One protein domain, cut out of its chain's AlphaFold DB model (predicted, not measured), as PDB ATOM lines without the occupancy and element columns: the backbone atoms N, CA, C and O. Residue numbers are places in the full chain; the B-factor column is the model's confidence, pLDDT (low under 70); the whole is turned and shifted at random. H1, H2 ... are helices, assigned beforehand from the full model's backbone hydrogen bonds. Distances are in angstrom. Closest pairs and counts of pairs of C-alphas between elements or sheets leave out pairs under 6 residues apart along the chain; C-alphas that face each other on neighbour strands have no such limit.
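This is residues 47 to 75 and 358 to 395 of the 806 residues of the protein "Hypothetical protein" of Adineta steineri (UniProt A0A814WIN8). Two long helices, H1 and H2, lie side by side and run opposite ways as a rod, and a short third helix, H3, turns off at a corner by the last residues of H2. The printed part has 67 residues with three named helices, H1, H2 and H3 in chain order, and no named strand: all helix. It is loose, with a radius of gyration of the C-alphas of 15.1 A, and spans 47 by 17 by 13 A.

H1, residues 47 to 70, touches H2, residues 358 to 385, at a shallow tilt of 26 degrees; their closest C-alphas, of Gln 56 and Ala 374, are 5.7 A apart. H2 touches H3, residues 389 to 395, only at the corner, with residues 382 to 383 alone; the closest C-alphas, of Leu 383 and Ser 389, are 4.6 A apart. Their lines are only just about perpendicular, at 72 degrees. H1 and H3 are apart. Every O i to N i+4 pair is within hydrogen-bond range in H3, against 18 of 20 in H1 and 20 of 24 in H2.

H1 begins at C-alpha 47, (-8.305, 44.721, 47.268), and measures 32.4 A from first to last C-alpha. H2 measures 40.2 A from C-alpha 358, (-32.834, 18.933, 62.347). H3 measures 9.9 A and ends at C-alpha 395, (-0.044, 30.869, 39.600).

The two C-alphas farthest apart, of Gln 75 and Val 391, are 47.4 A apart. Residues 76 to 357 are not printed, and C-alphas 75 and 358 are 9.0 A apart across this cut. The link from H2 to H3 is tight. No printed residue has a pLDDT under 70.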
ATOM      1  N   SER A  47      -7.113  44.439  48.078       87.88
ATOM      2  CA  SER A  47      -8.305  44.721  47.268       87.88
ATOM      3  C   SER A  47      -9.161  43.473  47.036       87.88
ATOM      4  O   SER A  47     -10.382  43.515  47.189       87.88
ATOM      5  N   ILE A  48      -8.524  42.340  46.714       89.75
ATOM      6  CA  ILE A  48      -9.216  41.057  46.513       89.75
ATOM      7  C   ILE A  48      -9.739  40.521  47.849       89.75
ATOM      8  O   ILE A  48     -10.904  40.140  47.935       89.75
ATOM      9  N   ALA A  49      -8.922  40.551  48.908       90.44
ATOM     10  CA  ALA A  49      -9.329  40.105  50.238       90.44
ATOM     11  C   ALA A  49     -10.544  40.890  50.761       90.44
ATOM     12  O   ALA A  49     -11.507  40.276  51.219       90.44
ATOM     13  N   LEU A  50     -10.541  42.223  50.638       92.50
ATOM     14  CA  LEU A  50     -11.667  43.079  51.018       92.50
ATOM     15  C   LEU A  50     -12.930  42.709  50.228       92.50
ATOM     16  O   LEU A  50     -13.969  42.439  50.826       92.50
ATOM     17  N   THR A  51     -12.822  42.629  48.897       90.38
ATOM     18  CA  THR A  51     -13.947  42.303  48.003       90.38
ATOM     19  C   THR A  51     -14.554  40.943  48.357       90.38
ATOM     20  O   THR A  51     -15.766  40.818  48.527       90.38
ATOM     21  N   CYS A  52     -13.712  39.934  48.582       91.19
ATOM     22  CA  CYS A  52     -14.139  38.598  48.983       91.19
ATOM     23  C   CYS A  52     -14.783  38.545  50.368       91.19
ATOM     24  O   CYS A  52     -15.792  37.860  50.543       91.19
ATOM     25  N   ARG A  53     -14.254  39.281  51.353       93.38
ATOM     26  CA  ARG A  53     -14.885  39.370  52.677       93.38
ATOM     27  C   ARG A  53     -16.220  40.110  52.629       93.38
ATOM     28  O   ARG A  53     -17.131  39.690  53.330       93.38
ATOM     29  N   ILE A  54     -16.377  41.121  51.771       94.38
ATOM     30  CA  ILE A  54     -17.666  41.797  51.546       94.38
ATOM     31  C   ILE A  54     -18.688  40.828  50.934       94.38
ATOM     32  O   ILE A  54     -19.783  40.700  51.473       94.38
ATOM     33  N   ILE A  55     -18.337  40.088  49.876       92.19
ATOM     34  CA  ILE A  55     -19.246  39.113  49.237       92.19
ATOM     35  C   ILE A  55     -19.659  38.010  50.228       92.19
ATOM     36  O   ILE A  55     -20.845  37.710  50.365       92.19
ATOM     37  N   GLN A  56     -18.701  37.451  50.978       92.88
ATOM     38  CA  GLN A  56     -18.974  36.464  52.031       92.88
ATOM     39  C   GLN A  56     -19.879  37.029  53.137       92.88
ATOM     40  O   GLN A  56     -20.808  36.350  53.573       92.88
ATOM     41  N   LEU A  57     -19.643  38.272  53.569       94.19
ATOM     42  CA  LEU A  57     -20.440  38.940  54.599       94.19
ATOM     43  C   LEU A  57     -21.872  39.221  54.125       94.19
ATOM     44  O   LEU A  57     -22.804  38.986  54.886       94.19
ATOM     45  N   LEU A  58     -22.068  39.664  52.880       93.94
ATOM     46  CA  LEU A  58     -23.397  39.896  52.302       93.94
ATOM     47  C   LEU A  58     -24.221  38.600  52.237       93.94
ATOM     48  O   LEU A  58     -25.373  38.585  52.667       93.94
ATOM     49  N   ILE A  59     -23.616  37.500  51.778       93.62
ATOM     50  CA  ILE A  59     -24.254  36.174  51.728       93.62
ATOM     51  C   ILE A  59     -24.593  35.668  53.142       93.62
ATOM     52  O   ILE A  59     -25.692  35.160  53.373       93.62
ATOM     53  N   LEU A  60     -23.689  35.852  54.107       93.50
ATOM     54  CA  LEU A  60     -23.901  35.461  55.503       93.50
ATOM     55  C   LEU A  60     -25.002  36.298  56.182       93.50
ATOM     56  O   LEU A  60     -25.857  35.737  56.868       93.50
ATOM     57  N   ILE A  61     -25.032  37.616  55.955       95.06
ATOM     58  CA  ILE A  61     -26.098  38.508  56.438       95.06
ATOM     59  C   ILE A  61     -27.440  38.108  55.823       95.06
ATOM     60  O   ILE A  61     -28.420  37.987  56.557       95.06
ATOM     61  N   TYR A  62     -27.498  37.841  54.514       93.94
ATOM     62  CA  TYR A  62     -28.714  37.356  53.859       93.94
ATOM     63  C   TYR A  62     -29.203  36.039  54.481       93.94
ATOM     64  O   TYR A  62     -30.361  35.941  54.883       93.94
ATOM     65  N   GLY A  63     -28.322  35.049  54.649       94.19
ATOM     66  CA  GLY A  63     -28.673  33.769  55.267       94.19
ATOM     67  C   GLY A  63     -29.218  33.906  56.692       94.19
ATOM     68  O   GLY A  63     -30.254  33.328  57.024       94.19
ATOM     69  N   ILE A  64     -28.569  34.708  57.538       94.25
ATOM     70  CA  ILE A  64     -28.998  34.892  58.930       94.25
ATOM     71  C   ILE A  64     -30.274  35.744  59.012       94.25
ATOM     72  O   ILE A  64     -31.237  35.351  59.669       94.25
ATOM     73  N   VAL A  65     -30.333  36.892  58.336       95.62
ATOM     74  CA  VAL A  65     -31.470  37.820  58.457       95.62
ATOM     75  C   VAL A  65     -32.694  37.309  57.694       95.62
ATOM     76  O   VAL A  65     -33.785  37.256  58.261       95.62
ATOM     77  N   TYR A  66     -32.547  36.897  56.435       94.69
ATOM     78  CA  TYR A  66     -33.689  36.475  55.624       94.69
ATOM     79  C   TYR A  66     -34.127  35.040  55.933       94.69
ATOM     80  O   TYR A  66     -35.296  34.828  56.259       94.69
ATOM     81  N   LEU A  67     -33.220  34.055  55.884       93.88
ATOM     82  CA  LEU A  67     -33.607  32.649  56.074       93.88
ATOM     83  C   LEU A  67     -33.844  32.314  57.553       93.88
ATOM     84  O   LEU A  67     -34.902  31.786  57.896       93.88
ATOM     85  N   MET A  68     -32.904  32.643  58.448       93.25
ATOM     86  CA  MET A  68     -33.043  32.274  59.864       93.25
ATOM     87  C   MET A  68     -34.012  33.183  60.631       93.25
ATOM     88  O   MET A  68     -34.862  32.656  61.341       93.25
ATOM     89  N   ILE A  69     -33.948  34.514  60.495       93.00
ATOM     90  CA  ILE A  69     -34.806  35.426  61.280       93.00
ATOM     91  C   ILE A  69     -36.181  35.638  60.623       93.00
ATOM     92  O   ILE A  69     -37.197  35.329  61.245       93.00
ATOM     93  N   ILE A  70     -36.244  36.138  59.382       93.50
ATOM     94  CA  ILE A  70     -37.516  36.510  58.727       93.50
ATOM     95  C   ILE A  70     -38.345  35.275  58.341       93.50
ATOM     96  O   ILE A  70     -39.536  35.214  58.649       93.50
ATOM     97  N   LYS A  71     -37.737  34.277  57.687       93.88
ATOM     98  CA  LYS A  71     -38.413  33.029  57.281       93.88
ATOM     99  C   LYS A  71     -38.453  31.957  58.375       93.88
ATOM    100  O   LYS A  71     -39.109  30.941  58.176       93.88
ATOM    101  N   LYS A  72     -37.801  32.188  59.523       95.19
ATOM    102  CA  LYS A  72     -37.731  31.265  60.671       95.19
ATOM    103  C   LYS A  72     -37.236  29.859  60.319       95.19
ATOM    104  O   LYS A  72     -37.758  28.871  60.826       95.19
ATOM    105  N   GLY A  73     -36.186  29.757  59.504       94.50
ATOM    106  CA  GLY A  73     -35.585  28.486  59.072       94.50
ATOM    107  C   GLY A  73     -35.049  27.570  60.189       94.50
ATOM    108  O   GLY A  73     -34.572  26.480  59.893       94.50
ATOM    109  N   TYR A  74     -35.126  27.971  61.459       95.38
ATOM    110  CA  TYR A  74     -34.864  27.119  62.625       95.38
ATOM    111  C   TYR A  74     -36.103  26.346  63.124       95.38
ATOM    112  O   TYR A  74     -35.997  25.599  64.096       95.38
ATOM    113  N   GLN A  75     -37.280  26.547  62.517       96.44
ATOM    114  CA  GLN A  75     -38.540  25.927  62.933       96.44
ATOM    115  C   GLN A  75     -38.999  24.835  61.963       96.44
ATOM    116  O   GLN A  75     -39.047  25.055  60.754       96.44
ATOM    117  N   ILE A 358     -33.034  19.500  63.687       95.50
ATOM    118  CA  ILE A 358     -32.834  18.933  62.347       95.50
ATOM    119  C   ILE A 358     -33.025  20.040  61.308       95.50
ATOM    120  O   ILE A 358     -32.111  20.299  60.528       95.50
ATOM    121  N   GLN A 359     -34.143  20.770  61.353       94.88
ATOM    122  CA  GLN A 359     -34.402  21.864  60.417       94.88
ATOM    123  C   GLN A 359     -33.364  23.001  60.506       94.88
ATOM    124  O   GLN A 359     -32.928  23.512  59.469       94.88
ATOM    125  N   LEU A 360     -32.893  23.335  61.717       95.12
ATOM    126  CA  LEU A 360     -31.767  24.252  61.923       95.12
ATOM    127  C   LEU A 360     -30.475  23.731  61.269       95.12
ATOM    128  O   LEU A 360     -29.823  24.472  60.538       95.12
ATOM    129  N   SER A 361     -30.094  22.473  61.517       95.75
ATOM    130  CA  SER A 361     -28.826  21.921  61.012       95.75
ATOM    131  C   SER A 361     -28.806  21.784  59.486       95.75
ATOM    132  O   SER A 361     -27.793  22.106  58.868       95.75
ATOM    133  N   LEU A 362     -29.936  21.428  58.864       94.56
ATOM    134  CA  LEU A 362     -30.104  21.429  57.406       94.56
ATOM    135  C   LEU A 362     -29.915  22.830  56.807       94.56
ATOM    136  O   LEU A 362     -29.192  22.988  55.823       94.56
ATOM    137  N   ASN A 363     -30.505  23.861  57.418       94.50
ATOM    138  CA  ASN A 363     -30.397  25.232  56.915       94.50
ATOM    139  C   ASN A 363     -29.031  25.881  57.211       94.50
ATOM    140  O   ASN A 363     -28.570  26.696  56.413       94.50
ATOM    141  N   ILE A 364     -28.334  25.482  58.283       94.94
ATOM    142  CA  ILE A 364     -26.918  25.830  58.495       94.94
ATOM    143  C   ILE A 364     -26.036  25.153  57.436       94.94
ATOM    144  O   ILE A 364     -25.201  25.822  56.831       94.94
ATOM    145  N   GLY A 365     -26.235  23.859  57.164       94.69
ATOM    146  CA  GLY A 365     -25.490  23.131  56.132       94.69
ATOM    147  C   GLY A 365     -25.683  23.729  54.735       94.69
ATOM    148  O   GLY A 365     -24.709  23.940  54.015       94.69
ATOM    149  N   SER A 366     -26.922  24.096  54.394       93.75
ATOM    150  CA  SER A 366     -27.252  24.828  53.165       93.75
ATOM    151  C   SER A 366     -26.523  26.178  53.088       93.75
ATOM    152  O   SER A 366     -25.856  26.461  52.095       93.75
ATOM    153  N   LEU A 367     -26.544  26.979  54.162       92.69
ATOM    154  CA  LEU A 367     -25.840  28.266  54.207       92.69
ATOM    155  C   LEU A 367     -24.313  28.116  54.055       92.69
ATOM    156  O   LEU A 367     -23.692  28.911  53.352       92.69
ATOM    157  N   ILE A 368     -23.712  27.082  54.653       92.75
ATOM    158  CA  ILE A 368     -22.288  26.756  54.465       92.75
ATOM    159  C   ILE A 368     -22.003  26.373  53.002       92.75
ATOM    160  O   ILE A 368     -21.008  26.826  52.442       92.75
ATOM    161  N   GLY A 369     -22.894  25.616  52.353       92.44
ATOM    162  CA  GLY A 369     -22.801  25.319  50.920       92.44
ATOM    163  C   GLY A 369     -22.861  26.577  50.043       92.44
ATOM    164  O   GLY A 369     -22.040  26.743  49.141       92.44
ATOM    165  N   ILE A 370     -23.769  27.511  50.348       91.81
ATOM    166  CA  ILE A 370     -23.918  28.780  49.614       91.81
ATOM    167  C   ILE A 370     -22.682  29.687  49.791       91.81
ATOM    168  O   ILE A 370     -22.312  30.403  48.861       91.81
ATOM    169  N   LEU A 371     -21.956  29.612  50.914       91.31
ATOM    170  CA  LEU A 371     -20.660  30.298  51.055       91.31
ATOM    171  C   LEU A 371     -19.588  29.778  50.070       91.31
ATOM    172  O   LEU A 371     -18.665  30.523  49.742       91.31
ATOM    173  N   GLY A 372     -19.737  28.568  49.516       89.88
ATOM    174  CA  GLY A 372     -18.913  28.076  48.403       89.88
ATOM    175  C   GLY A 372     -19.129  28.846  47.089       89.88
ATOM    176  O   GLY A 372     -18.186  29.040  46.316       89.88
ATOM    177  N   LEU A 373     -20.332  29.386  46.860       89.94
ATOM    178  CA  LEU A 373     -20.595  30.275  45.722       89.94
ATOM    179  C   LEU A 373     -19.828  31.601  45.865       89.94
ATOM    180  O   LEU A 373     -19.345  32.140  44.871       89.94
ATOM    181  N   ALA A 374     -19.622  32.084  47.096       89.62
ATOM    182  CA  ALA A 374     -18.789  33.261  47.349       89.62
ATOM    183  C   ALA A 374     -17.342  33.044  46.871       89.62
ATOM    184  O   ALA A 374     -16.759  33.941  46.266       89.62
ATOM    185  N   THR A 375     -16.768  31.852  47.087       88.81
ATOM    186  CA  THR A 375     -15.424  31.518  46.579       88.81
ATOM    187  C   THR A 375     -15.368  31.404  45.054       88.81
ATOM    188  O   THR A 375     -14.391  31.854  44.463       88.81
ATOM    189  N   PHE A 376     -16.426  30.914  44.400       91.00
ATOM    190  CA  PHE A 376     -16.515  30.887  42.933       91.00
ATOM    191  C   PHE A 376     -16.594  32.300  42.321       91.00
ATOM    192  O   PHE A 376     -15.875  32.610  41.371       91.00
ATOM    193  N   ILE A 377     -17.399  33.196  42.904       90.69
ATOM    194  CA  ILE A 377     -17.480  34.602  42.472       90.69
ATOM    195  C   ILE A 377     -16.136  35.316  42.715       90.69
ATOM    196  O   ILE A 377     -15.651  36.036  41.842       90.69
ATOM    197  N   CYS A 378     -15.492  35.071  43.860       90.00
ATOM    198  CA  CYS A 378     -14.136  35.549  44.154       90.00
ATOM    199  C   CYS A 378     -13.104  35.121  43.109       90.00
ATOM    200  O   CYS A 378     -12.289  35.941  42.690       90.00
ATOM    201  N   ASP A 379     -13.146  33.860  42.679       90.94
ATOM    202  CA  ASP A 379     -12.272  33.342  41.631       90.94
ATOM    203  C   ASP A 379     -12.476  34.086  40.306       90.94
ATOM    204  O   ASP A 379     -11.495  34.478  39.675       90.94
ATOM    205  N   ILE A 380     -13.723  34.359  39.907       91.25
ATOM    206  CA  ILE A 380     -14.013  35.145  38.698       91.25
ATOM    207  C   ILE A 380     -13.446  36.571  38.823       91.25
ATOM    208  O   ILE A 380     -12.758  37.053  37.920       91.25
ATOM    209  N   VAL A 381     -13.670  37.236  39.961       89.88
ATOM    210  CA  VAL A 381     -13.158  38.594  40.215       89.88
ATOM    211  C   VAL A 381     -11.624  38.631  40.187       89.88
ATOM    212  O   VAL A 381     -11.040  39.518  39.563       89.88
ATOM    213  N   ALA A 382     -10.952  37.658  40.805       89.62
ATOM    214  CA  ALA A 382      -9.492  37.586  40.833       89.62
ATOM    215  C   ALA A 382      -8.881  37.247  39.459       89.62
ATOM    216  O   ALA A 382      -7.890  37.862  39.065       89.62
ATOM    217  N   LEU A 383      -9.460  36.289  38.725       90.19
ATOM    218  CA  LEU A 383      -8.887  35.737  37.488       90.19
ATOM    219  C   LEU A 383      -9.251  36.510  36.214       90.19
ATOM    220  O   LEU A 383      -8.559  36.340  35.211       90.19
ATOM    221  N   TYR A 384     -10.298  37.341  36.235       89.06
ATOM    222  CA  TYR A 384     -10.761  38.071  35.045       89.06
ATOM    223  C   TYR A 384     -10.912  39.584  35.255       89.06
ATOM    224  O   TYR A 384     -10.638  40.337  34.326       89.06
ATOM    225  N   VAL A 385     -11.304  40.047  36.450       88.00
ATOM    226  CA  VAL A 385     -11.626  41.474  36.690       88.00
ATOM    227  C   VAL A 385     -10.445  42.267  37.266       88.00
ATOM    228  O   VAL A 385     -10.266  43.439  36.941       88.00
ATOM    229  N   HIS A 386      -9.610  41.663  38.117       87.88
ATOM    230  CA  HIS A 386      -8.497  42.377  38.755       87.88
ATOM    231  C   HIS A 386      -7.372  42.731  37.762       87.88
ATOM    232  O   HIS A 386      -6.975  41.911  36.939       87.88
ATOM    233  N   ARG A 387      -6.746  43.909  37.916       87.75
ATOM    234  CA  ARG A 387      -5.650  44.423  37.053       87.75
ATOM    235  C   ARG A 387      -4.391  43.529  36.975       87.75
ATOM    236  O   ARG A 387      -3.520  43.766  36.148       87.75
ATOM    237  N   GLN A 388      -4.285  42.517  37.836       87.12
ATOM    238  CA  GLN A 388      -3.173  41.550  37.898       87.12
ATOM    239  C   GLN A 388      -3.629  40.104  37.602       87.12
ATOM    240  O   GLN A 388      -2.924  39.147  37.921       87.12
ATOM    241  N   SER A 389      -4.804  39.947  36.986       85.50
ATOM    242  CA  SER A 389      -5.437  38.675  36.607       85.50
ATOM    243  C   SER A 389      -4.505  37.690  35.897       85.50
ATOM    244  O   SER A 389      -4.513  36.504  36.218       85.50
ATOM    245  N   SER A 390      -3.653  38.170  34.987       85.50
ATOM    246  CA  SER A 390      -2.661  37.354  34.270       85.50
ATOM    247  C   SER A 390      -1.691  36.624  35.206       85.50
ATOM    248  O   SER A 390      -1.453  35.430  35.027       85.50
ATOM    249  N   VAL A 391      -1.191  37.307  36.240       87.88
ATOM    250  CA  VAL A 391      -0.266  36.737  37.234       87.88
ATOM    251  C   VAL A 391      -0.980  35.688  38.087       87.88
ATOM    252  O   VAL A 391      -0.456  34.596  38.292       87.88
ATOM    253  N   TYR A 392      -2.204  35.970  38.542       87.62
ATOM    254  CA  TYR A 392      -2.981  35.000  39.322       87.62
ATOM    255  C   TYR A 392      -3.383  33.777  38.491       87.62
ATOM    256  O   TYR A 392      -3.385  32.664  39.011       87.62
ATOM    257  N   ARG A 393      -3.655  33.954  37.191       86.75
ATOM    258  CA  ARG A 393      -3.920  32.851  36.262       86.75
ATOM    259  C   ARG A 393      -2.699  31.933  36.128       86.75
ATOM    260  O   ARG A 393      -2.855  30.731  36.299       86.75
ATOM    261  N   GLN A 394      -1.504  32.489  35.919       86.81
ATOM    262  CA  GLN A 394      -0.247  31.724  35.835       86.81
ATOM    263  C   GLN A 394       0.130  31.000  37.141       86.81
ATOM    264  O   GLN A 394       0.810  29.983  37.099       86.81
ATOM    265  N   GLN A 395      -0.294  31.512  38.301       86.19
ATOM    266  CA  GLN A 395      -0.044  30.869  39.600       86.19
ATOM    267  C   GLN A 395      -1.113  29.832  39.985       86.19
ATOM    268  O   GLN A 395      -0.849  28.968  40.819       86.19
TER     269      GLN A 395